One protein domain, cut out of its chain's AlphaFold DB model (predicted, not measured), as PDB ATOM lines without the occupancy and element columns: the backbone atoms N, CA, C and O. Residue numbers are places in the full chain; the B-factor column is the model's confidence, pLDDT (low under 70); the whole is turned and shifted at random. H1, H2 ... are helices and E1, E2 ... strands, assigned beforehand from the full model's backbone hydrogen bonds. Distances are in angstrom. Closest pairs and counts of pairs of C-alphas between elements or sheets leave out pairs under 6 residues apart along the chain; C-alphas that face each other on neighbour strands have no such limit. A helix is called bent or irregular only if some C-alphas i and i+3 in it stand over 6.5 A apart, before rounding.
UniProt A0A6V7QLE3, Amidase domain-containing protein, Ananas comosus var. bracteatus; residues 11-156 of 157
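This is residues 11 to 156 of the 157 residues of the protein "Amidase domain-containing protein" of Ananas comosus var. bracteatus (UniProt A0A6V7QLE3). A narrow three-stranded sheet, built on the long hairpin of E2 and E3, has the bent helix H6 wrapped over one face in two arms, while H3, H4 and H5 only graze it and H1 and H2 are off it. The 146 printed residues include six named helices and three named strands, in the order H1 H2 H3 E1 H4 H5 E2 E3 H6, a mixed class. The sheet runs E1 E3 E2, antiparallel. The whole is only just compact, close to loose, with a radius of gyration of the C-alphas of 17.3 A and spans of 46 by 44 by 26 A.

H1, residues 11 to 19, is near H3, residues 38 to 57. H2, residues 31 to 36, is about perpendicular to H3, at 87 degrees. H3 touches H4, residues 80 to 94, with residues 40 to 44 alone, the closest C-alphas being Cys 40 and Ala 88, 6.1 A. E1, residues 64 to 67, pairs with E3, residues 115 to 123, N 64 to O 122 at 2.9 A. E2, residues 103 to 112, forms a hairpin with E3, N 107 to O 119 at 2.8 A. E1, H4, H5 (residues 96 to 100) and E2 make a split strand-helix-strand unit, E3 between its two strands, with a right-handed crossover. H6, residues 128 to 154, assigned as one helix by its hydrogen bonds, is bent: C-alphas 137 and 140 are 7.2 A apart. H6a, residues 128 to 137, and H6b, residues 140 to 154, stand at a steep tilt of 56 degrees on the same face of the sheet, two layers, at heights of 9.1 A and 9.4 A. The closest C-alphas of E2 and H6b, Leu 109 and Lys 143, are 5.2 A apart. Every O i to N i+4 pair is within hydrogen-bond range in the helices but H3, with 15 of 16.

H1 begins at C-alpha 11 (145.248, 129.204, 138.277), and H6b ends at C-alpha 154 (129.004, 150.174, 178.194). From first to last C-alpha H3 measures 28.4 A, E2 26.6 A, E3 26.7 A and H6b 21.4 A.

The C-alphas farthest apart, Ile 19 and Ser 155, are 50.9 A apart. The printed part has no cut. The links H1 to H2 and E1 to H4 are long; residues 24 to 29 and 76 to 81 stand free. The mean pLDDT of the printed part is 70.4, with residues 11 to 61, 99 to 100 and 152 to 156 under 70.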
ATOM      1  N   SER A  11     145.431 130.614 138.653       43.88
ATOM      2  CA  SER A  11     145.248 129.204 138.277       43.88
ATOM      3  C   SER A  11     145.022 128.298 139.485       43.88
ATOM      4  O   SER A  11     144.368 127.270 139.355       43.88
ATOM      5  N   MET A  12     145.554 128.663 140.656       45.50
ATOM      6  CA  MET A  12     145.424 127.871 141.881       45.50
ATOM      7  C   MET A  12     144.004 127.930 142.463       45.50
ATOM      8  O   MET A  12     143.476 126.895 142.859       45.50
ATOM      9  N   PHE A  13     143.358 129.103 142.446       43.88
ATOM     10  CA  PHE A  13     141.969 129.273 142.897       43.88
ATOM     11  C   PHE A  13     140.967 128.510 142.013       43.88
ATOM     12  O   PHE A  13     140.123 127.772 142.522       43.88
ATOM     13  N   GLU A  14     141.088 128.642 140.688       47.09
ATOM     14  CA  GLU A  14     140.205 127.953 139.736       47.09
ATOM     15  C   GLU A  14     140.448 126.430 139.766       47.09
ATOM     16  O   GLU A  14     139.502 125.651 139.867       47.09
ATOM     17  N   SER A  15     141.714 125.986 139.825       46.09
ATOM     18  CA  SER A  15     142.050 124.561 139.975       46.09
ATOM     19  C   SER A  15     141.540 123.968 141.294       46.09
ATOM     20  O   SER A  15     141.152 122.802 141.326       46.09
ATOM     21  N   TRP A  16     141.518 124.736 142.385       45.31
ATOM     22  CA  TRP A  16     140.964 124.305 143.671       45.31
ATOM     23  C   TRP A  16     139.430 124.198 143.644       45.31
ATOM     24  O   TRP A  16     138.888 123.206 144.140       45.31
ATOM     25  N   CYS A  17     138.734 125.153 143.011       40.47
ATOM     26  CA  CYS A  17     137.278 125.096 142.806       40.47
ATOM     27  C   CYS A  17     136.842 123.805 142.084       40.47
ATOM     28  O   CYS A  17     135.730 123.305 142.294       40.47
ATOM     29  N   ASP A  18     137.730 123.245 141.264       44.62
ATOM     30  CA  ASP A  18     137.510 121.993 140.548       44.62
ATOM     31  C   ASP A  18     137.920 120.743 141.350       44.62
ATOM     32  O   ASP A  18     137.221 119.725 141.277       44.62
ATOM     33  N   ILE A  19     138.995 120.816 142.151       39.81
ATOM     34  CA  ILE A  19     139.565 119.686 142.916       39.81
ATOM     35  C   ILE A  19     138.859 119.456 144.263       39.81
ATOM     36  O   ILE A  19     138.492 118.323 144.570       39.81
ATOM     37  N   VAL A  20     138.663 120.501 145.075       36.53
ATOM     38  CA  VAL A  20     138.183 120.374 146.468       36.53
ATOM     39  C   VAL A  20     136.667 120.464 146.570       36.53
ATOM     40  O   VAL A  20     136.101 119.855 147.470       36.53
ATOM     41  N   VAL A  21     135.977 121.068 145.590       39.50
ATOM     42  CA  VAL A  21     134.501 120.999 145.469       39.50
ATOM     43  C   VAL A  21     134.027 119.633 144.908       39.50
ATOM     44  O   VAL A  21     132.978 119.500 144.275       39.50
ATOM     45  N   LYS A  22     134.816 118.583 145.158       37.12
ATOM     46  CA  LYS A  22     134.425 117.167 145.169       37.12
ATOM     47  C   LYS A  22     134.614 116.551 146.572       37.12
ATOM     48  O   LYS A  22     135.230 115.491 146.678       37.12
ATOM     49  N   PRO A  23     134.148 117.159 147.674       33.75
ATOM     50  CA  PRO A  23     134.188 116.459 148.936       33.75
ATOM     51  C   PRO A  23     132.938 115.562 148.970       33.75
ATOM     52  O   PRO A  23     131.812 116.031 148.794       33.75
ATOM     53  N   ASP A  24     133.142 114.256 149.122       38.50
ATOM     54  CA  ASP A  24     132.071 113.295 149.398       38.50
ATOM     55  C   ASP A  24     131.594 113.518 150.843       38.50
ATOM     56  O   ASP A  24     131.951 112.798 151.772       38.50
ATOM     57  N   ILE A  25     130.900 114.635 151.064       40.69
ATOM     58  CA  ILE A  25     130.258 114.965 152.335       40.69
ATOM     59  C   ILE A  25     128.813 114.528 152.178       40.69
ATOM     60  O   ILE A  25     128.094 115.034 151.316       40.69
ATOM     61  N   GLY A  26     128.424 113.538 152.980       34.91
ATOM     62  CA  GLY A  26     127.134 112.866 152.897       34.91
ATOM     63  C   GLY A  26     125.955 113.820 152.697       34.91
ATOM     64  O   GLY A  26     125.767 114.750 153.474       34.91
ATOM     65  N   SER A  27     125.214 113.549 151.619       41.81
ATOM     66  CA  SER A  27     123.814 113.836 151.240       41.81
ATOM     67  C   SER A  27     123.029 115.074 151.721       41.81
ATOM     68  O   SER A  27     121.948 115.282 151.179       41.81
ATOM     69  N   SER A  28     123.483 115.916 152.651       45.22
ATOM     70  CA  SER A  28     122.654 117.015 153.182       45.22
ATOM     71  C   SER A  28     122.969 118.401 152.616       45.22
ATOM     72  O   SER A  28     122.162 119.307 152.792       45.22
ATOM     73  N   ALA A  29     124.098 118.576 151.937       46.25
ATOM     74  CA  ALA A  29     124.377 119.758 151.130       46.25
ATOM     75  C   ALA A  29     125.179 119.274 149.935       46.25
ATOM     76  O   ALA A  29     126.325 118.838 150.076       46.25
ATOM     77  N   THR A  30     124.564 119.247 148.758       38.94
ATOM     78  CA  THR A  30     125.311 118.770 147.599       38.94
ATOM     79  C   THR A  30     126.383 119.811 147.293       38.94
ATOM     80  O   THR A  30     126.088 120.998 147.194       38.94
ATOM     81  N   ALA A  31     127.638 119.393 147.115       40.69
ATOM     82  CA  ALA A  31     128.749 120.273 146.722       40.69
ATOM     83  C   ALA A  31     128.429 121.156 145.485       40.69
ATOM     84  O   ALA A  31     129.101 122.150 145.217       40.69
ATOM     85  N   THR A  32     127.376 120.811 144.739       42.03
ATOM     86  CA  THR A  32     126.716 121.591 143.688       42.03
ATOM     87  C   THR A  32     126.121 122.932 144.128       42.03
ATOM     88  O   THR A  32     126.140 123.864 143.328       42.03
ATOM     89  N   GLU A  33     125.594 123.062 145.345       46.19
ATOM     90  CA  GLU A  33     124.919 124.284 145.820       46.19
ATOM     91  C   GLU A  33     125.937 125.371 146.180       46.19
ATOM     92  O   GLU A  33     125.855 126.483 145.662       46.19
ATOM     93  N   LEU A  34     127.006 125.005 146.897       43.97
ATOM     94  CA  LEU A  34     128.169 125.877 147.131       43.97
ATOM     95  C   LEU A  34     128.887 126.267 145.822       43.97
ATOM     96  O   LEU A  34     129.504 127.326 145.731       43.97
ATOM     97  N   ARG A  35     128.790 125.431 144.778       44.09
ATOM     98  CA  ARG A  35     129.312 125.712 143.427       44.09
ATOM     99  C   ARG A  35     128.518 126.785 142.678       44.09
ATOM    100  O   ARG A  35     129.102 127.435 141.812       44.09
ATOM    101  N   ARG A  36     127.217 126.935 142.955       44.62
ATOM    102  CA  ARG A  36     126.314 127.841 142.221       44.62
ATOM    103  C   ARG A  36     126.172 129.218 142.839       44.62
ATOM    104  O   ARG A  36     125.695 130.110 142.140       44.62
ATOM    105  N   ASP A  37     126.576 129.412 144.090       55.38
ATOM    106  CA  ASP A  37     126.489 130.737 144.683       55.38
ATOM    107  C   ASP A  37     127.590 131.659 144.128       55.38
ATOM    108  O   ASP A  37     128.732 131.711 144.599       55.38
ATOM    109  N   ALA A  38     127.233 132.383 143.067       53.59
ATOM    110  CA  ALA A  38     128.067 133.400 142.441       53.59
ATOM    111  C   ALA A  38     128.455 134.518 143.427       53.59
ATOM    112  O   ALA A  38     129.502 135.152 143.245       53.59
ATOM    113  N   ASN A  39     127.675 134.728 144.494       55.47
ATOM    114  CA  ASN A  39     127.998 135.702 145.532       55.47
ATOM    115  C   ASN A  39     129.154 135.208 146.400       55.47
ATOM    116  O   ASN A  39     130.121 135.943 146.570       55.47
ATOM    117  N   CYS A  40     129.130 133.955 146.865       52.81
ATOM    118  CA  CYS A  40     130.240 133.366 147.622       52.81
ATOM    119  C   CYS A  40     131.541 133.341 146.805       52.81
ATOM    120  O   CYS A  40     132.593 133.744 147.297       52.81
ATOM    121  N   ARG A  41     131.476 132.959 145.522       53.72
ATOM    122  CA  ARG A  41     132.655 132.956 144.637       53.72
ATOM    123  C   ARG A  41     133.219 134.350 144.380       53.72
ATOM    124  O   ARG A  41     134.434 134.505 144.417       53.72
ATOM    125  N   SER A  42     132.374 135.347 144.110       60.75
ATOM    126  CA  SER A  42     132.837 136.726 143.894       60.75
ATOM    127  C   SER A  42     133.412 137.335 145.173       60.75
ATOM    128  O   SER A  42     134.501 137.904 145.132       60.75
ATOM    129  N   TRP A  43     132.766 137.106 146.321       57.69
ATOM    130  CA  TRP A  43     133.258 137.531 147.633       57.69
ATOM    131  C   TRP A  43     134.584 136.887 148.013       57.69
ATOM    132  O   TRP A  43     135.492 137.584 148.472       57.69
ATOM    133  N   LEU A  44     134.698 135.571 147.816       55.50
ATOM    134  CA  LEU A  44     135.947 134.848 148.000       55.50
ATOM    135  C   LEU A  44     136.998 135.419 147.074       55.50
ATOM    136  O   LEU A  44     138.037 135.806 147.564       55.50
ATOM    137  N   LYS A  45     136.733 135.557 145.775       61.16
ATOM    138  CA  LYS A  45     137.725 136.019 144.796       61.16
ATOM    139  C   LYS A  45     138.252 137.423 145.104       61.16
ATOM    140  O   LYS A  45     139.459 137.645 145.037       61.16
ATOM    141  N   GLU A  46     137.381 138.353 145.487       61.75
ATOM    142  CA  GLU A  46     137.773 139.729 145.809       61.75
ATOM    143  C   GLU A  46     138.577 139.811 147.114       61.75
ATOM    144  O   GLU A  46     139.639 140.433 147.154       61.75
ATOM    145  N   ARG A  47     138.150 139.100 148.165       61.16
ATOM    146  CA  ARG A  47     138.894 139.050 149.434       61.16
ATOM    147  C   ARG A  47     140.136 138.170 149.376       61.16
ATOM    148  O   ARG A  47     141.098 138.454 150.074       61.16
ATOM    149  N   TRP A  48     140.137 137.130 148.553       61.91
ATOM    150  CA  TRP A  48     141.251 136.206 148.349       61.91
ATOM    151  C   TRP A  48     142.457 136.935 147.787       61.91
ATOM    152  O   TRP A  48     143.561 136.733 148.277       61.91
ATOM    153  N   ASN A  49     142.246 137.846 146.834       60.91
ATOM    154  CA  ASN A  49     143.326 138.685 146.328       60.91
ATOM    155  C   ASN A  49     143.883 139.600 147.424       60.91
ATOM    156  O   ASN A  49     145.092 139.661 147.575       60.91
ATOM    157  N   ILE A  50     143.035 140.210 148.257       60.25
ATOM    158  CA  ILE A  50     143.478 141.073 149.368       60.25
ATOM    159  C   ILE A  50     144.237 140.274 150.439       60.25
ATOM    160  O   ILE A  50     145.263 140.720 150.947       60.25
ATOM    161  N   ILE A  51     143.747 139.083 150.786       59.56
ATOM    162  CA  ILE A  51     144.358 138.202 151.786       59.56
ATOM    163  C   ILE A  51     145.682 137.643 151.262       59.56
ATOM    164  O   ILE A  51     146.668 137.637 151.993       59.56
ATOM    165  N   LEU A  52     145.738 137.203 150.003       58.91
ATOM    166  CA  LEU A  52     146.974 136.728 149.390       58.91
ATOM    167  C   LEU A  52     147.975 137.859 149.188       58.91
ATOM    168  O   LEU A  52     149.134 137.659 149.517       58.91
ATOM    169  N   GLU A  53     147.560 139.032 148.709       60.72
ATOM    170  CA  GLU A  53     148.439 140.202 148.626       60.72
ATOM    171  C   GLU A  53     148.985 140.525 150.016       60.72
ATOM    172  O   GLU A  53     150.199 140.488 150.202       60.72
ATOM    173  N   GLY A  54     148.114 140.665 151.019       56.44
ATOM    174  CA  GLY A  54     148.486 140.835 152.426       56.44
ATOM    175  C   GLY A  54     149.526 139.819 152.900       56.44
ATOM    176  O   GLY A  54     150.539 140.198 153.480       56.44
ATOM    177  N   ILE A  55     149.323 138.536 152.596       56.81
ATOM    178  CA  ILE A  55     150.200 137.444 153.041       56.81
ATOM    179  C   ILE A  55     151.485 137.318 152.218       56.81
ATOM    180  O   ILE A  55     152.517 136.928 152.758       56.81
ATOM    181  N   THR A  56     151.484 137.732 150.955       54.16
ATOM    182  CA  THR A  56     152.707 137.836 150.143       54.16
ATOM    183  C   THR A  56     153.579 139.028 150.538       54.16
ATOM    184  O   THR A  56     154.789 138.977 150.324       54.16
ATOM    185  N   ILE A  57     152.993 140.076 151.134       54.34
ATOM    186  CA  ILE A  57     153.727 141.234 151.670       54.34
ATOM    187  C   ILE A  57     154.395 140.887 153.011       54.34
ATOM    188  O   ILE A  57     155.418 141.475 153.366       54.34
ATOM    189  N   PHE A  58     153.861 139.911 153.751       54.62
ATOM    190  CA  PHE A  58     154.501 139.428 154.966       54.62
ATOM    191  C   PHE A  58     155.796 138.672 154.620       54.62
ATOM    192  O   PHE A  58     155.795 137.609 153.998       54.62
ATOM    193  N   THR A  59     156.928 139.220 155.068       53.41
ATOM    194  CA  THR A  59     158.202 138.493 155.194       53.41
ATOM    195  C   THR A  59     158.004 137.211 156.016       53.41
ATOM    196  O   THR A  59     157.017 137.112 156.740       53.41
ATOM    197  N   ASP A  60     158.939 136.252 155.956       58.72
ATOM    198  CA  ASP A  60     158.848 134.882 156.520       58.72
ATOM    199  C   ASP A  60     158.439 134.742 158.017       58.72
ATOM    200  O   ASP A  60     158.351 133.629 158.527       58.72
ATOM    201  N   SER A  61     158.158 135.835 158.733       65.19
ATOM    202  CA  SER A  61     157.743 135.886 160.144       65.19
ATOM    203  C   SER A  61     156.494 136.748 160.408       65.19
ATOM    204  O   SER A  61     156.291 137.217 161.525       65.19
ATOM    205  N   GLY A  62     155.667 137.022 159.396       71.00
ATOM    206  CA  GLY A  62     154.442 137.809 159.564       71.00
ATOM    207  C   GLY A  62     153.243 137.010 160.082       71.00
ATOM    208  O   GLY A  62     153.079 135.836 159.746       71.00
ATOM    209  N   VAL A  63     152.386 137.673 160.863       78.94
ATOM    210  CA  VAL A  63     151.083 137.155 161.305       78.94
ATOM    211  C   VAL A  63     149.987 138.122 160.863       78.94
ATOM    212  O   VAL A  63     150.083 139.324 161.110       78.94
ATOM    213  N   LEU A  64     148.933 137.601 160.237       79.25
ATOM    214  CA  LEU A  64     147.740 138.362 159.871       79.25
ATOM    215  C   LEU A  64     146.627 138.105 160.891       79.25
ATOM    216  O   LEU A  64     146.272 136.956 161.132       79.25
ATOM    217  N   ALA A  65     146.043 139.165 161.447       79.88
ATOM    218  CA  ALA A  65     144.867 139.076 162.309       79.88
ATOM    219  C   ALA A  65     143.587 139.406 161.528       79.88
ATOM    220  O   ALA A  65     143.515 140.432 160.851       79.88
ATOM    221  N   ILE A  66     142.564 138.559 161.644       77.94
ATOM    222  CA  ILE A  66     141.237 138.745 161.038       77.94
ATOM    223  C   ILE A  66     140.135 138.399 162.049       77.94
ATOM    224  O   ILE A  66     140.383 137.637 162.987       77.94
ATOM    225  N   PRO A  67     138.893 138.879 161.879       78.75
ATOM    226  CA  PRO A  67     137.769 138.333 162.635       78.75
ATOM    227  C   PRO A  67     137.574 136.841 162.324       78.75
ATOM    228  O   PRO A  67     137.643 136.430 161.168       78.75
ATOM    229  N   THR A  68     137.293 136.025 163.343       82.44
ATOM    230  CA  THR A  68     137.024 134.583 163.148       82.44
ATOM    231  C   THR A  68     135.676 134.333 162.468       82.44
ATOM    232  O   THR A  68     135.525 133.392 161.695       82.44
ATOM    233  N   VAL A  69     134.683 135.171 162.768       81.94
ATOM    234  CA  VAL A  69     133.313 135.073 162.252       81.94
ATOM    235  C   VAL A  69     132.849 136.437 161.741       81.94
ATOM    236  O   VAL A  69     133.308 137.463 162.239       81.94
ATOM    237  N   PRO A  70     131.929 136.487 160.761       76.06
ATOM    238  CA  PRO A  70     131.539 137.733 160.104       76.06
ATOM    239  C   PRO A  70     130.588 138.589 160.950       76.06
ATOM    240  O   PRO A  70     130.235 139.691 160.540       76.06
ATOM    241  N   GLY A  71     130.119 138.078 162.090       79.38
ATOM    242  CA  GLY A  71     129.188 138.774 162.964       79.38
ATOM    243  C   GLY A  71     128.648 137.884 164.086       79.38
ATOM    244  O   GLY A  71     129.153 136.774 164.286       79.38
ATOM    245  N   PRO A  72     127.618 138.363 164.807       80.44
ATOM    246  CA  PRO A  72     126.976 137.634 165.894       80.44
ATOM    247  C   PRO A  72     126.481 136.244 165.478       80.44
ATOM    248  O   PRO A  72     126.058 136.072 164.330       80.44
ATOM    249  N   PRO A  73     126.453 135.271 166.407       85.81
ATOM    250  CA  PRO A  73     125.835 133.976 166.169       85.81
ATOM    251  C   PRO A  73     124.403 134.109 165.617       85.81
ATOM    252  O   PRO A  73     123.617 134.910 166.139       85.81
ATOM    253  N   PRO A  74     124.036 133.334 164.583       86.25
ATOM    254  CA  PRO A  74     122.693 133.373 164.025       86.25
ATOM    255  C   PRO A  74     121.668 132.870 165.049       86.25
ATOM    256  O   PRO A  74     121.926 131.949 165.824       86.25
ATOM    257  N   LYS A  75     120.478 133.479 165.047       88.50
ATOM    258  CA  LYS A  75     119.361 133.078 165.918       88.50
ATOM    259  C   LYS A  75     118.773 131.741 165.452       88.50
ATOM    260  O   LYS A  75     118.741 131.470 164.256       88.50
ATOM    261  N   LEU A  76     118.227 130.954 166.386       86.94
ATOM    262  CA  LEU A  76     117.626 129.639 166.099       86.94
ATOM    263  C   LEU A  76     116.504 129.687 165.045       86.94
ATOM    264  O   LEU A  76     116.355 128.743 164.282       86.94
ATOM    265  N   SER A  77     115.741 130.780 164.989       88.94
ATOM    266  CA  SER A  77     114.626 130.984 164.053       88.94
ATOM    267  C   SER A  77     114.953 131.983 162.934       88.94
ATOM    268  O   SER A  77     114.074 132.712 162.480       88.94
ATOM    269  N   MET A  78     116.226 132.098 162.547       87.31
ATOM    270  CA  MET A  78     116.641 132.932 161.416       87.31
ATOM    271  C   MET A  78     116.116 132.358 160.092       87.31
ATOM    272  O   MET A  78     116.151 131.149 159.881       87.31
ATOM    273  N   GLU A  79     115.683 133.241 159.189       90.88
ATOM    274  CA  GLU A  79     115.276 132.877 157.829       90.88
ATOM    275  C   GLU A  79     116.383 132.125 157.081       90.88
ATOM    276  O   GLU A  79     117.558 132.500 157.147       90.88
ATOM    277  N   ALA A  80     116.006 131.090 156.325       84.44
ATOM    278  CA  ALA A  80     116.955 130.177 155.685       84.44
ATOM    279  C   ALA A  80     117.954 130.901 154.767       84.44
ATOM    280  O   ALA A  80     119.150 130.634 154.840       84.44
ATOM    281  N   ALA A  81     117.488 131.866 153.968       81.25
ATOM    282  CA  ALA A  81     118.352 132.647 153.081       81.25
ATOM    283  C   ALA A  81     119.391 133.479 153.857       81.25
ATOM    284  O   ALA A  81     120.570 133.485 153.517       81.25
ATOM    285  N   ALA A  82     118.982 134.122 154.954       76.69
ATOM    286  CA  ALA A  82     119.893 134.906 155.787       76.69
ATOM    287  C   ALA A  82     120.910 134.021 156.532       76.69
ATOM    288  O   ALA A  82     122.054 134.431 156.754       76.69
ATOM    289  N   LEU A  83     120.503 132.804 156.909       81.19
ATOM    290  CA  LEU A  83     121.383 131.817 157.528       81.19
ATOM    291  C   LEU A  83     122.419 131.275 156.534       81.19
ATOM    292  O   LEU A  83     123.592 131.158 156.892       81.19
ATOM    293  N   GLU A  84     122.006 130.971 155.305       80.69
ATOM    294  CA  GLU A  84     122.897 130.583 154.204       80.69
ATOM    295  C   GLU A  84     123.930 131.683 153.923       80.69
ATOM    296  O   GLU A  84     125.131 131.411 153.933       80.69
ATOM    297  N   ASP A  85     123.499 132.942 153.821       77.25
ATOM    298  CA  ASP A  85     124.398 134.087 153.636       77.25
ATOM    299  C   ASP A  85     125.411 134.230 154.786       77.25
ATOM    300  O   ASP A  85     126.594 134.517 154.567       77.25
ATOM    301  N   PHE A  86     124.972 134.039 156.036       78.88
ATOM    302  CA  PHE A  86     125.872 134.045 157.192       78.88
ATOM    303  C   PHE A  86     126.897 132.912 157.101       78.88
ATOM    304  O   PHE A  86     128.091 133.147 157.308       78.88
ATOM    305  N   ARG A  87     126.448 131.695 156.773       82.38
ATOM    306  CA  ARG A  87     127.306 130.513 156.626       82.38
ATOM    307  C   ARG A  87     128.322 130.692 155.512       82.38
ATOM    308  O   ARG A  87     129.490 130.400 155.743       82.38
ATOM    309  N   ALA A  88     127.918 131.225 154.362       77.00
ATOM    310  CA  ALA A  88     128.816 131.511 153.251       77.00
ATOM    311  C   ALA A  88     129.936 132.468 153.687       77.00
ATOM    312  O   ALA A  88     131.119 132.164 153.518       77.00
ATOM    313  N   ARG A  89     129.590 133.578 154.357       75.06
ATOM    314  CA  ARG A  89     130.585 134.531 154.881       75.06
ATOM    315  C   ARG A  89     131.480 133.931 155.969       75.06
ATOM    316  O   ARG A  89     132.679 134.198 155.978       75.06
ATOM    317  N   ALA A  90     130.927 133.133 156.880       81.25
ATOM    318  CA  ALA A  90     131.705 132.466 157.923       81.25
ATOM    319  C   ALA A  90     132.679 131.448 157.326       81.25
ATOM    320  O   ALA A  90     133.853 131.424 157.689       81.25
ATOM    321  N   PHE A  91     132.222 130.672 156.347       81.38
ATOM    322  CA  PHE A  91     133.055 129.722 155.631       81.38
ATOM    323  C   PHE A  91     134.222 130.419 154.929       81.38
ATOM    324  O   PHE A  91     135.338 129.916 154.995       81.38
ATOM    325  N   CYS A  92     134.016 131.607 154.350       74.75
ATOM    326  CA  CYS A  92     135.098 132.389 153.748       74.75
ATOM    327  C   CYS A  92     136.236 132.717 154.726       74.75
ATOM    328  O   CYS A  92     137.384 132.730 154.308       74.75
ATOM    329  N   LEU A  93     135.940 132.979 156.005       78.44
ATOM    330  CA  LEU A  93     136.951 133.295 157.027       78.44
ATOM    331  C   LEU A  93     137.636 132.042 157.587       78.44
ATOM    332  O   LEU A  93     138.818 132.072 157.922       78.44
ATOM    333  N   LEU A  94     136.897 130.939 157.687       81.38
ATOM    334  CA  LEU A  94     137.390 129.674 158.243       81.38
ATOM    335  C   LEU A  94     138.190 128.856 157.223       81.38
ATOM    336  O   LEU A  94     139.045 128.057 157.596       81.38
ATOM    337  N   SER A  95     137.917 129.040 155.931       78.50
ATOM    338  CA  SER A  95     138.557 128.274 154.860       78.50
ATOM    339  C   SER A  95     139.901 128.847 154.412       78.50
ATOM    340  O   SER A  95     140.592 128.170 153.659       78.50
ATOM    341  N   ILE A  96     140.315 130.038 154.870       74.38
ATOM    342  CA  ILE A  96     141.536 130.707 154.385       74.38
ATOM    343  C   ILE A  96     142.757 129.800 154.547       74.38
ATOM    344  O   ILE A  96     143.417 129.515 153.552       74.38
ATOM    345  N   ALA A  97     143.010 129.285 155.755       75.12
ATOM    346  CA  ALA A  97     144.116 128.361 156.010       75.12
ATOM    347  C   ALA A  97     144.062 127.094 155.146       75.12
ATOM    348  O   ALA A  97     145.051 126.721 154.517       75.12
ATOM    349  N   GLY A  98     142.890 126.458 155.064       73.38
ATOM    350  CA  GLY A  98     142.711 125.241 154.272       73.38
ATOM    351  C   GLY A  98     142.882 125.464 152.766       73.38
ATOM    352  O   GLY A  98     143.380 124.584 152.068       73.38
ATOM    353  N   MET A  99     142.497 126.637 152.258       69.56
ATOM    354  CA  MET A  99     142.598 126.984 150.839       69.56
ATOM    355  C   MET A  99     144.011 127.427 150.439       69.56
ATOM    356  O   MET A  99     144.407 127.213 149.294       69.56
ATOM    357  N   SER A 100     144.773 128.057 151.340       68.94
ATOM    358  CA  SER A 100     146.104 128.606 151.030       68.94
ATOM    359  C   SER A 100     147.267 127.727 151.496       68.94
ATOM    360  O   SER A 100     148.412 127.988 151.126       68.94
ATOM    361  N   GLY A 101     147.000 126.703 152.314       73.94
ATOM    362  CA  GLY A 101     148.028 125.919 153.002       73.94
ATOM    363  C   GLY A 101     148.639 126.639 154.210       73.94
ATOM    364  O   GLY A 101     149.622 126.163 154.772       73.94
ATOM    365  N   PHE A 102     148.090 127.788 154.602       80.31
ATOM    366  CA  PHE A 102     148.494 128.520 155.801       80.31
ATOM    367  C   PHE A 102     148.008 127.835 157.071       80.31
ATOM    368  O   PHE A 102     147.092 127.014 157.048       80.31
ATOM    369  N   CYS A 103     148.612 128.202 158.193       86.44
ATOM    370  CA  CYS A 103     148.095 127.850 159.504       86.44
ATOM    371  C   CYS A 103     147.215 128.992 160.022       86.44
ATOM    372  O   CYS A 103     147.535 130.170 159.850       86.44
ATOM    373  N   GLN A 104     146.082 128.639 160.627       90.00
ATOM    374  CA  GLN A 104     145.156 129.578 161.251       90.00
ATOM    375  C   GLN A 104     144.759 129.053 162.624       90.00
ATOM    376  O   GLN A 104     144.410 127.882 162.773       90.00
ATOM    377  N   ILE A 105     144.781 129.938 163.612       92.19
ATOM    378  CA  ILE A 105     144.302 129.671 164.968       92.19
ATOM    379  C   ILE A 105     143.245 130.702 165.341       92.19
ATOM    380  O   ILE A 105     143.300 131.838 164.873       92.19
ATOM    381  N   SER A 106     142.312 130.335 166.213       91.94
ATOM    382  CA  SER A 106     141.298 131.255 166.733       91.94
ATOM    383  C   SER A 106     141.510 131.480 168.226       91.94
ATOM    384  O   SER A 106     141.501 130.535 169.012       91.94
ATOM    385  N   ILE A 107     141.687 132.740 168.614       90.44
ATOM    386  CA  ILE A 107     141.879 133.181 169.993       90.44
ATOM    387  C   ILE A 107     140.539 133.704 170.531       90.44
ATOM    388  O   ILE A 107     140.046 134.731 170.051       90.44
ATOM    389  N   PRO A 108     139.925 133.028 171.518       91.25
ATOM    390  CA  PRO A 108     138.719 133.521 172.168       91.25
ATOM    391  C   PRO A 108     139.065 134.674 173.115       91.25
ATOM    392  O   PRO A 108     139.876 134.517 174.028       91.25
ATOM    393  N   LEU A 109     138.426 135.826 172.918       87.44
ATOM    394  CA  LEU A 109     138.650 137.028 173.728       87.44
ATOM    395  C   LEU A 109     137.677 137.116 174.908       87.44
ATOM    396  O   LEU A 109     137.986 137.732 175.922       87.44
ATOM    397  N   GLY A 110     136.522 136.454 174.809       86.81
ATOM    398  CA  GLY A 110     135.523 136.398 175.872       86.81
ATOM    399  C   GLY A 110     134.116 136.658 175.355       86.81
ATOM    400  O   GLY A 110     133.818 136.417 174.184       86.81
ATOM    401  N   MET A 111     133.254 137.130 176.255       86.19
ATOM    402  CA  MET A 111     131.858 137.443 175.971       86.19
ATOM    403  C   MET A 111     131.657 138.956 176.008       86.19
ATOM    404  O   MET A 111     131.915 139.580 177.034       86.19
ATOM    405  N   HIS A 112     131.133 139.518 174.924       82.38
ATOM    406  CA  HIS A 112     130.671 140.902 174.857       82.38
ATOM    407  C   HIS A 112     129.169 140.901 174.596       82.38
ATOM    408  O   HIS A 112     128.718 140.245 173.659       82.38
ATOM    409  N   ASN A 113     128.372 141.574 175.430       83.00
ATOM    410  CA  ASN A 113     126.904 141.573 175.320       83.00
ATOM    411  C   ASN A 113     126.293 140.163 175.241       83.00
ATOM    412  O   ASN A 113     125.359 139.909 174.484       83.00
ATOM    413  N   ASN A 114     126.848 139.227 176.020       84.50
ATOM    414  CA  ASN A 114     126.478 137.811 176.017       84.50
ATOM    415  C   ASN A 114     126.698 137.093 174.664       84.50
ATOM    416  O   ASN A 114     126.106 136.043 174.409       84.50
ATOM    417  N   LEU A 115     127.568 137.633 173.805       83.44
ATOM    418  CA  LEU A 115     127.975 137.048 172.529       83.44
ATOM    419  C   LEU A 115     129.478 136.724 172.542       83.44
ATOM    420  O   LEU A 115     130.273 137.545 173.005       83.44
ATOM    421  N   PRO A 116     129.896 135.558 172.022       85.31
ATOM    422  CA  PRO A 116     131.303 135.186 171.975       85.31
ATOM    423  C   PRO A 116     132.058 136.024 170.941       85.31
ATOM    424  O   PRO A 116     131.645 136.124 169.785       85.31
ATOM    425  N   VAL A 117     133.203 136.572 171.345       84.50
ATOM    426  CA  VAL A 117     134.109 137.327 170.472       84.50
ATOM    427  C   VAL A 117     135.443 136.598 170.365       84.50
ATOM    428  O   VAL A 117     136.007 136.130 171.356       84.50
ATOM    429  N   SER A 118     135.958 136.492 169.142       86.31
ATOM    430  CA  SER A 118     137.259 135.886 168.869       86.31
ATOM    431  C   SER A 118     137.942 136.530 167.669       86.31
ATOM    432  O   SER A 118     137.284 137.056 166.767       86.31
ATOM    433  N   VAL A 119     139.267 136.439 167.658       85.06
ATOM    434  CA  VAL A 119     140.130 136.866 166.554       85.06
ATOM    435  C   VAL A 119     140.889 135.656 166.025       85.06
ATOM    436  O   VAL A 119     141.302 134.795 166.798       85.06
ATOM    437  N   SER A 120     141.057 135.566 164.713       86.56
ATOM    438  CA  SER A 120     141.872 134.540 164.077       86.56
ATOM    439  C   SER A 120     143.221 135.113 163.666       86.56
ATOM    440  O   SER A 120     143.282 136.198 163.092       86.56
ATOM    441  N   LEU A 121     144.291 134.376 163.955       86.88
ATOM    442  CA  LEU A 121     145.647 134.688 163.510       86.88
ATOM    443  C   LEU A 121     146.054 133.704 162.418       86.88
ATOM    444  O   LEU A 121     145.805 132.506 162.558       86.88
ATOM    445  N   LEU A 122     146.683 134.204 161.357       84.38
ATOM    446  CA  LEU A 122     147.155 133.424 160.220       84.38
ATOM    447  C   LEU A 122     148.653 133.608 160.024       84.38
ATOM    448  O   LEU A 122     149.150 134.732 160.081       84.38
ATOM    449  N   ALA A 123     149.348 132.519 159.720       83.56
ATOM    450  CA  ALA A 123     150.747 132.538 159.316       83.56
ATOM    451  C   ALA A 123     151.001 131.574 158.152       83.56
ATOM    452  O   ALA A 123     150.175 130.730 157.805       83.56
ATOM    453  N   LYS A 124     152.160 131.725 157.513       82.69
ATOM    454  CA  LYS A 124     152.573 130.914 156.363       82.69
ATOM    455  C   LYS A 124     152.621 129.418 156.708       82.69
ATOM    456  O   LYS A 124     152.791 129.030 157.861       82.69
ATOM    457  N   GLN A 125     152.504 128.577 155.682       81.69
ATOM    458  CA  GLN A 125     152.585 127.121 155.804       81.69
ATOM    459  C   GLN A 125     153.797 126.673 156.639       81.69
ATOM    460  O   GLN A 125     154.922 127.094 156.370       81.69
ATOM    461  N   GLY A 126     153.565 125.785 157.613       82.38
ATOM    462  CA  GLY A 126     154.607 125.207 158.469       82.38
ATOM    463  C   GLY A 126     155.055 126.094 159.634       82.38
ATOM    464  O   GLY A 126     155.970 125.717 160.364       82.38
ATOM    465  N   ALA A 127     154.424 127.255 159.830       84.94
ATOM    466  CA  ALA A 127     154.718 128.173 160.929       84.94
ATOM    467  C   ALA A 127     153.831 127.945 162.169       84.94
ATOM    468  O   ALA A 127     153.712 128.835 163.003       84.94
ATOM    469  N   ASP A 128     153.199 126.779 162.322       87.75
ATOM    470  CA  ASP A 128     152.257 126.473 163.411       87.75
ATOM    471  C   ASP A 128     152.851 126.725 164.804       87.75
ATOM    472  O   ASP A 128     152.224 127.350 165.656       87.75
ATOM    473  N   HIS A 129     154.100 126.300 165.021       89.75
ATOM    474  CA  HIS A 129     154.801 126.505 166.290       89.75
ATOM    475  C   HIS A 129     155.057 127.991 166.585       89.75
ATOM    476  O   HIS A 129     154.916 128.433 167.724       89.75
ATOM    477  N   PHE A 130     155.406 128.763 165.552       86.88
ATOM    478  CA  PHE A 130     155.578 130.210 165.647       86.88
ATOM    479  C   PHE A 130     154.241 130.898 165.945       86.88
ATOM    480  O   PHE A 130     154.151 131.701 166.872       86.88
ATOM    481  N   LEU A 131     153.186 130.517 165.223       88.06
ATOM    482  CA  LEU A 131     151.844 131.060 165.386       88.06
ATOM    483  C   LEU A 131     151.297 130.805 166.799       88.06
ATOM    484  O   LEU A 131     150.729 131.712 167.402       88.06
ATOM    485  N   LEU A 132     151.527 129.614 167.361       92.88
ATOM    486  CA  LEU A 132     151.157 129.278 168.739       92.88
ATOM    487  C   LEU A 132     151.974 130.047 169.789       92.88
ATOM    488  O   LEU A 132     151.403 130.454 170.805       92.88
ATOM    489  N   SER A 133     153.275 130.275 169.561       91.88
ATOM    490  CA  SER A 133     154.106 131.098 170.461       91.88
ATOM    491  C   SER A 133     153.549 132.514 170.549       91.88
ATOM    492  O   SER A 133     153.210 132.981 171.634       91.88
ATOM    493  N   ILE A 134     153.329 133.140 169.390       88.25
ATOM    494  CA  ILE A 134     152.763 134.488 169.295       88.25
ATOM    495  C   ILE A 134     151.374 134.549 169.933       88.25
ATOM    496  O   ILE A 134     151.077 135.480 170.674       88.25
ATOM    497  N   ALA A 135     150.525 133.548 169.701       90.62
ATOM    498  CA  ALA A 135     149.207 133.484 170.327       90.62
ATOM    499  C   ALA A 135     149.284 133.488 171.851       90.62
ATOM    500  O   ALA A 135     148.515 134.186 172.508       90.62
ATOM    501  N   THR A 136     150.211 132.702 172.400       92.88
ATOM    502  CA  THR A 136     150.406 132.557 173.844       92.88
ATOM    503  C   THR A 136     150.920 133.859 174.450       92.88
ATOM    504  O   THR A 136     150.410 134.298 175.478       92.88
ATOM    505  N   GLU A 137     151.879 134.505 173.787       89.88
ATOM    506  CA  GLU A 137     152.443 135.791 174.206       89.88
ATOM    507  C   GLU A 137     151.407 136.922 174.149       89.88
ATOM    508  O   GLU A 137     151.296 137.719 175.081       89.88
ATOM    509  N   LEU A 138     150.607 136.975 173.081       84.88
ATOM    510  CA  LEU A 138     149.619 138.034 172.875       84.88
ATOM    511  C   LEU A 138     148.318 137.817 173.650       84.88
ATOM    512  O   LEU A 138     147.557 138.771 173.806       84.88
ATOM    513  N   TYR A 139     148.035 136.605 174.135       88.50
ATOM    514  CA  TYR A 139     146.730 136.262 174.706       88.50
ATOM    515  C   TYR A 139     146.288 137.221 175.817       88.50
ATOM    516  O   TYR A 139     145.166 137.728 175.786       88.50
ATOM    517  N   ALA A 140     147.173 137.495 176.781       85.88
ATOM    518  CA  ALA A 140     146.863 138.372 177.908       85.88
ATOM    519  C   ALA A 140     146.568 139.808 177.445       85.88
ATOM    520  O   ALA A 140     145.540 140.371 177.818       85.88
ATOM    521  N   ALA A 141     147.420 140.353 176.572       83.06
ATOM    522  CA  ALA A 141     147.268 141.703 176.040       83.06
ATOM    523  C   ALA A 141     145.990 141.848 175.198       83.06
ATOM    524  O   ALA A 141     145.239 142.802 175.373       83.06
ATOM    525  N   LEU A 142     145.699 140.885 174.318       82.31
ATOM    526  CA  LEU A 142     144.484 140.895 173.497       82.31
ATOM    527  C   LEU A 142     143.217 140.840 174.353       82.31
ATOM    528  O   LEU A 142     142.237 141.519 174.049       82.31
ATOM    529  N   LYS A 143     143.235 140.046 175.425       84.06
ATOM    530  CA  LYS A 143     142.109 139.935 176.352       84.06
ATOM    531  C   LYS A 143     141.885 141.231 177.132       84.06
ATOM    532  O   LYS A 143     140.748 141.674 177.239       84.06
ATOM    533  N   GLU A 144     142.954 141.847 177.627       80.00
ATOM    534  CA  GLU A 144     142.890 143.129 178.335       80.00
ATOM    535  C   GLU A 144     142.361 144.251 177.430       80.00
ATOM    536  O   GLU A 144     141.420 144.951 177.801       80.00
ATOM    537  N   GLN A 145     142.894 144.368 176.210       78.06
ATOM    538  CA  GLN A 145     142.427 145.356 175.232       78.06
ATOM    539  C   GLN A 145     140.951 145.152 174.872       78.06
ATOM    540  O   GLN A 145     140.200 146.120 174.782       78.06
ATOM    541  N   ALA A 146     140.512 143.901 174.707       78.12
ATOM    542  CA  ALA A 146     139.108 143.596 174.455       78.12
ATOM    543  C   ALA A 146     138.210 144.060 175.614       78.12
ATOM    544  O   ALA A 146     137.204 144.721 175.371       78.12
ATOM    545  N   SER A 147     138.597 143.786 176.864       77.19
ATOM    546  CA  SER A 147     137.863 144.246 178.049       77.19
ATOM    547  C   SER A 147     137.777 145.772 178.135       77.19
ATOM    548  O   SER A 147     136.683 146.291 178.339       77.19
ATOM    549  N   MET A 148     138.879 146.492 177.902       71.12
ATOM    550  CA  MET A 148     138.894 147.962 177.926       71.12
ATOM    551  C   MET A 148     137.940 148.571 176.891       71.12
ATOM    552  O   MET A 148     137.193 149.501 177.200       71.12
ATOM    553  N   VAL A 149     137.933 148.033 175.666       76.94
ATOM    554  CA  VAL A 149     137.025 148.488 174.603       76.94
ATOM    555  C   VAL A 149     135.566 148.254 175.010       76.94
ATOM    556  O   VAL A 149     134.749 149.168 174.922       76.94
ATOM    557  N   TRP A 150     135.242 147.076 175.541       80.62
ATOM    558  CA  TRP A 150     133.877 146.735 175.962       80.62
ATOM    559  C   TRP A 150     133.381 147.548 177.167       80.62
ATOM    560  O   TRP A 150     132.199 147.879 177.254       80.62
ATOM    561  N   GLU A 151     134.264 147.895 178.104       75.44
ATOM    562  CA  GLU A 151     133.935 148.773 179.235       75.44
ATOM    563  C   GLU A 151     133.619 150.205 178.776       75.44
ATOM    564  O   GLU A 151     132.715 150.852 179.319       75.44
ATOM    565  N   SER A 152     134.314 150.686 177.741       68.44
ATOM    566  CA  SER A 152     134.050 152.000 177.148       68.44
ATOM    567  C   SER A 152     132.719 152.055 176.383       68.44
ATOM    568  O   SER A 152     131.985 153.040 176.510       68.44
ATOM    569  N   ASP A 153     132.353 150.968 175.694       64.75
ATOM    570  CA  ASP A 153     131.067 150.828 174.996       64.75
ATOM    571  C   ASP A 153     129.884 150.817 175.984       64.75
ATOM    572  O   ASP A 153     128.852 151.437 175.735       64.75
ATOM    573  N   ASN A 154     130.038 150.181 177.151       61.12
ATOM    574  CA  ASN A 154     129.004 150.174 178.194       61.12
ATOM    575  C   ASN A 154     128.870 151.507 178.945       61.12
ATOM    576  O   ASN A 154     127.841 151.751 179.564       61.12
ATOM    577  N   SER A 155     129.895 152.363 178.915       57.59
ATOM    578  CA  SER A 155     129.859 153.685 179.559       57.59
ATOM    579  C   SER A 155     129.214 154.763 178.678       57.59
ATOM    580  O   SER A 155     128.967 155.874 179.144       57.59
ATOM    581  N   THR A 156     128.971 154.454 177.401       53.09
ATOM    582  CA  THR A 156     128.332 155.347 176.420       53.09
ATOM    583  C   THR A 156     126.877 154.973 176.103       53.09
ATOM    584  O   THR A 156     126.242 155.675 175.312       53.09
TER     585      THR A 156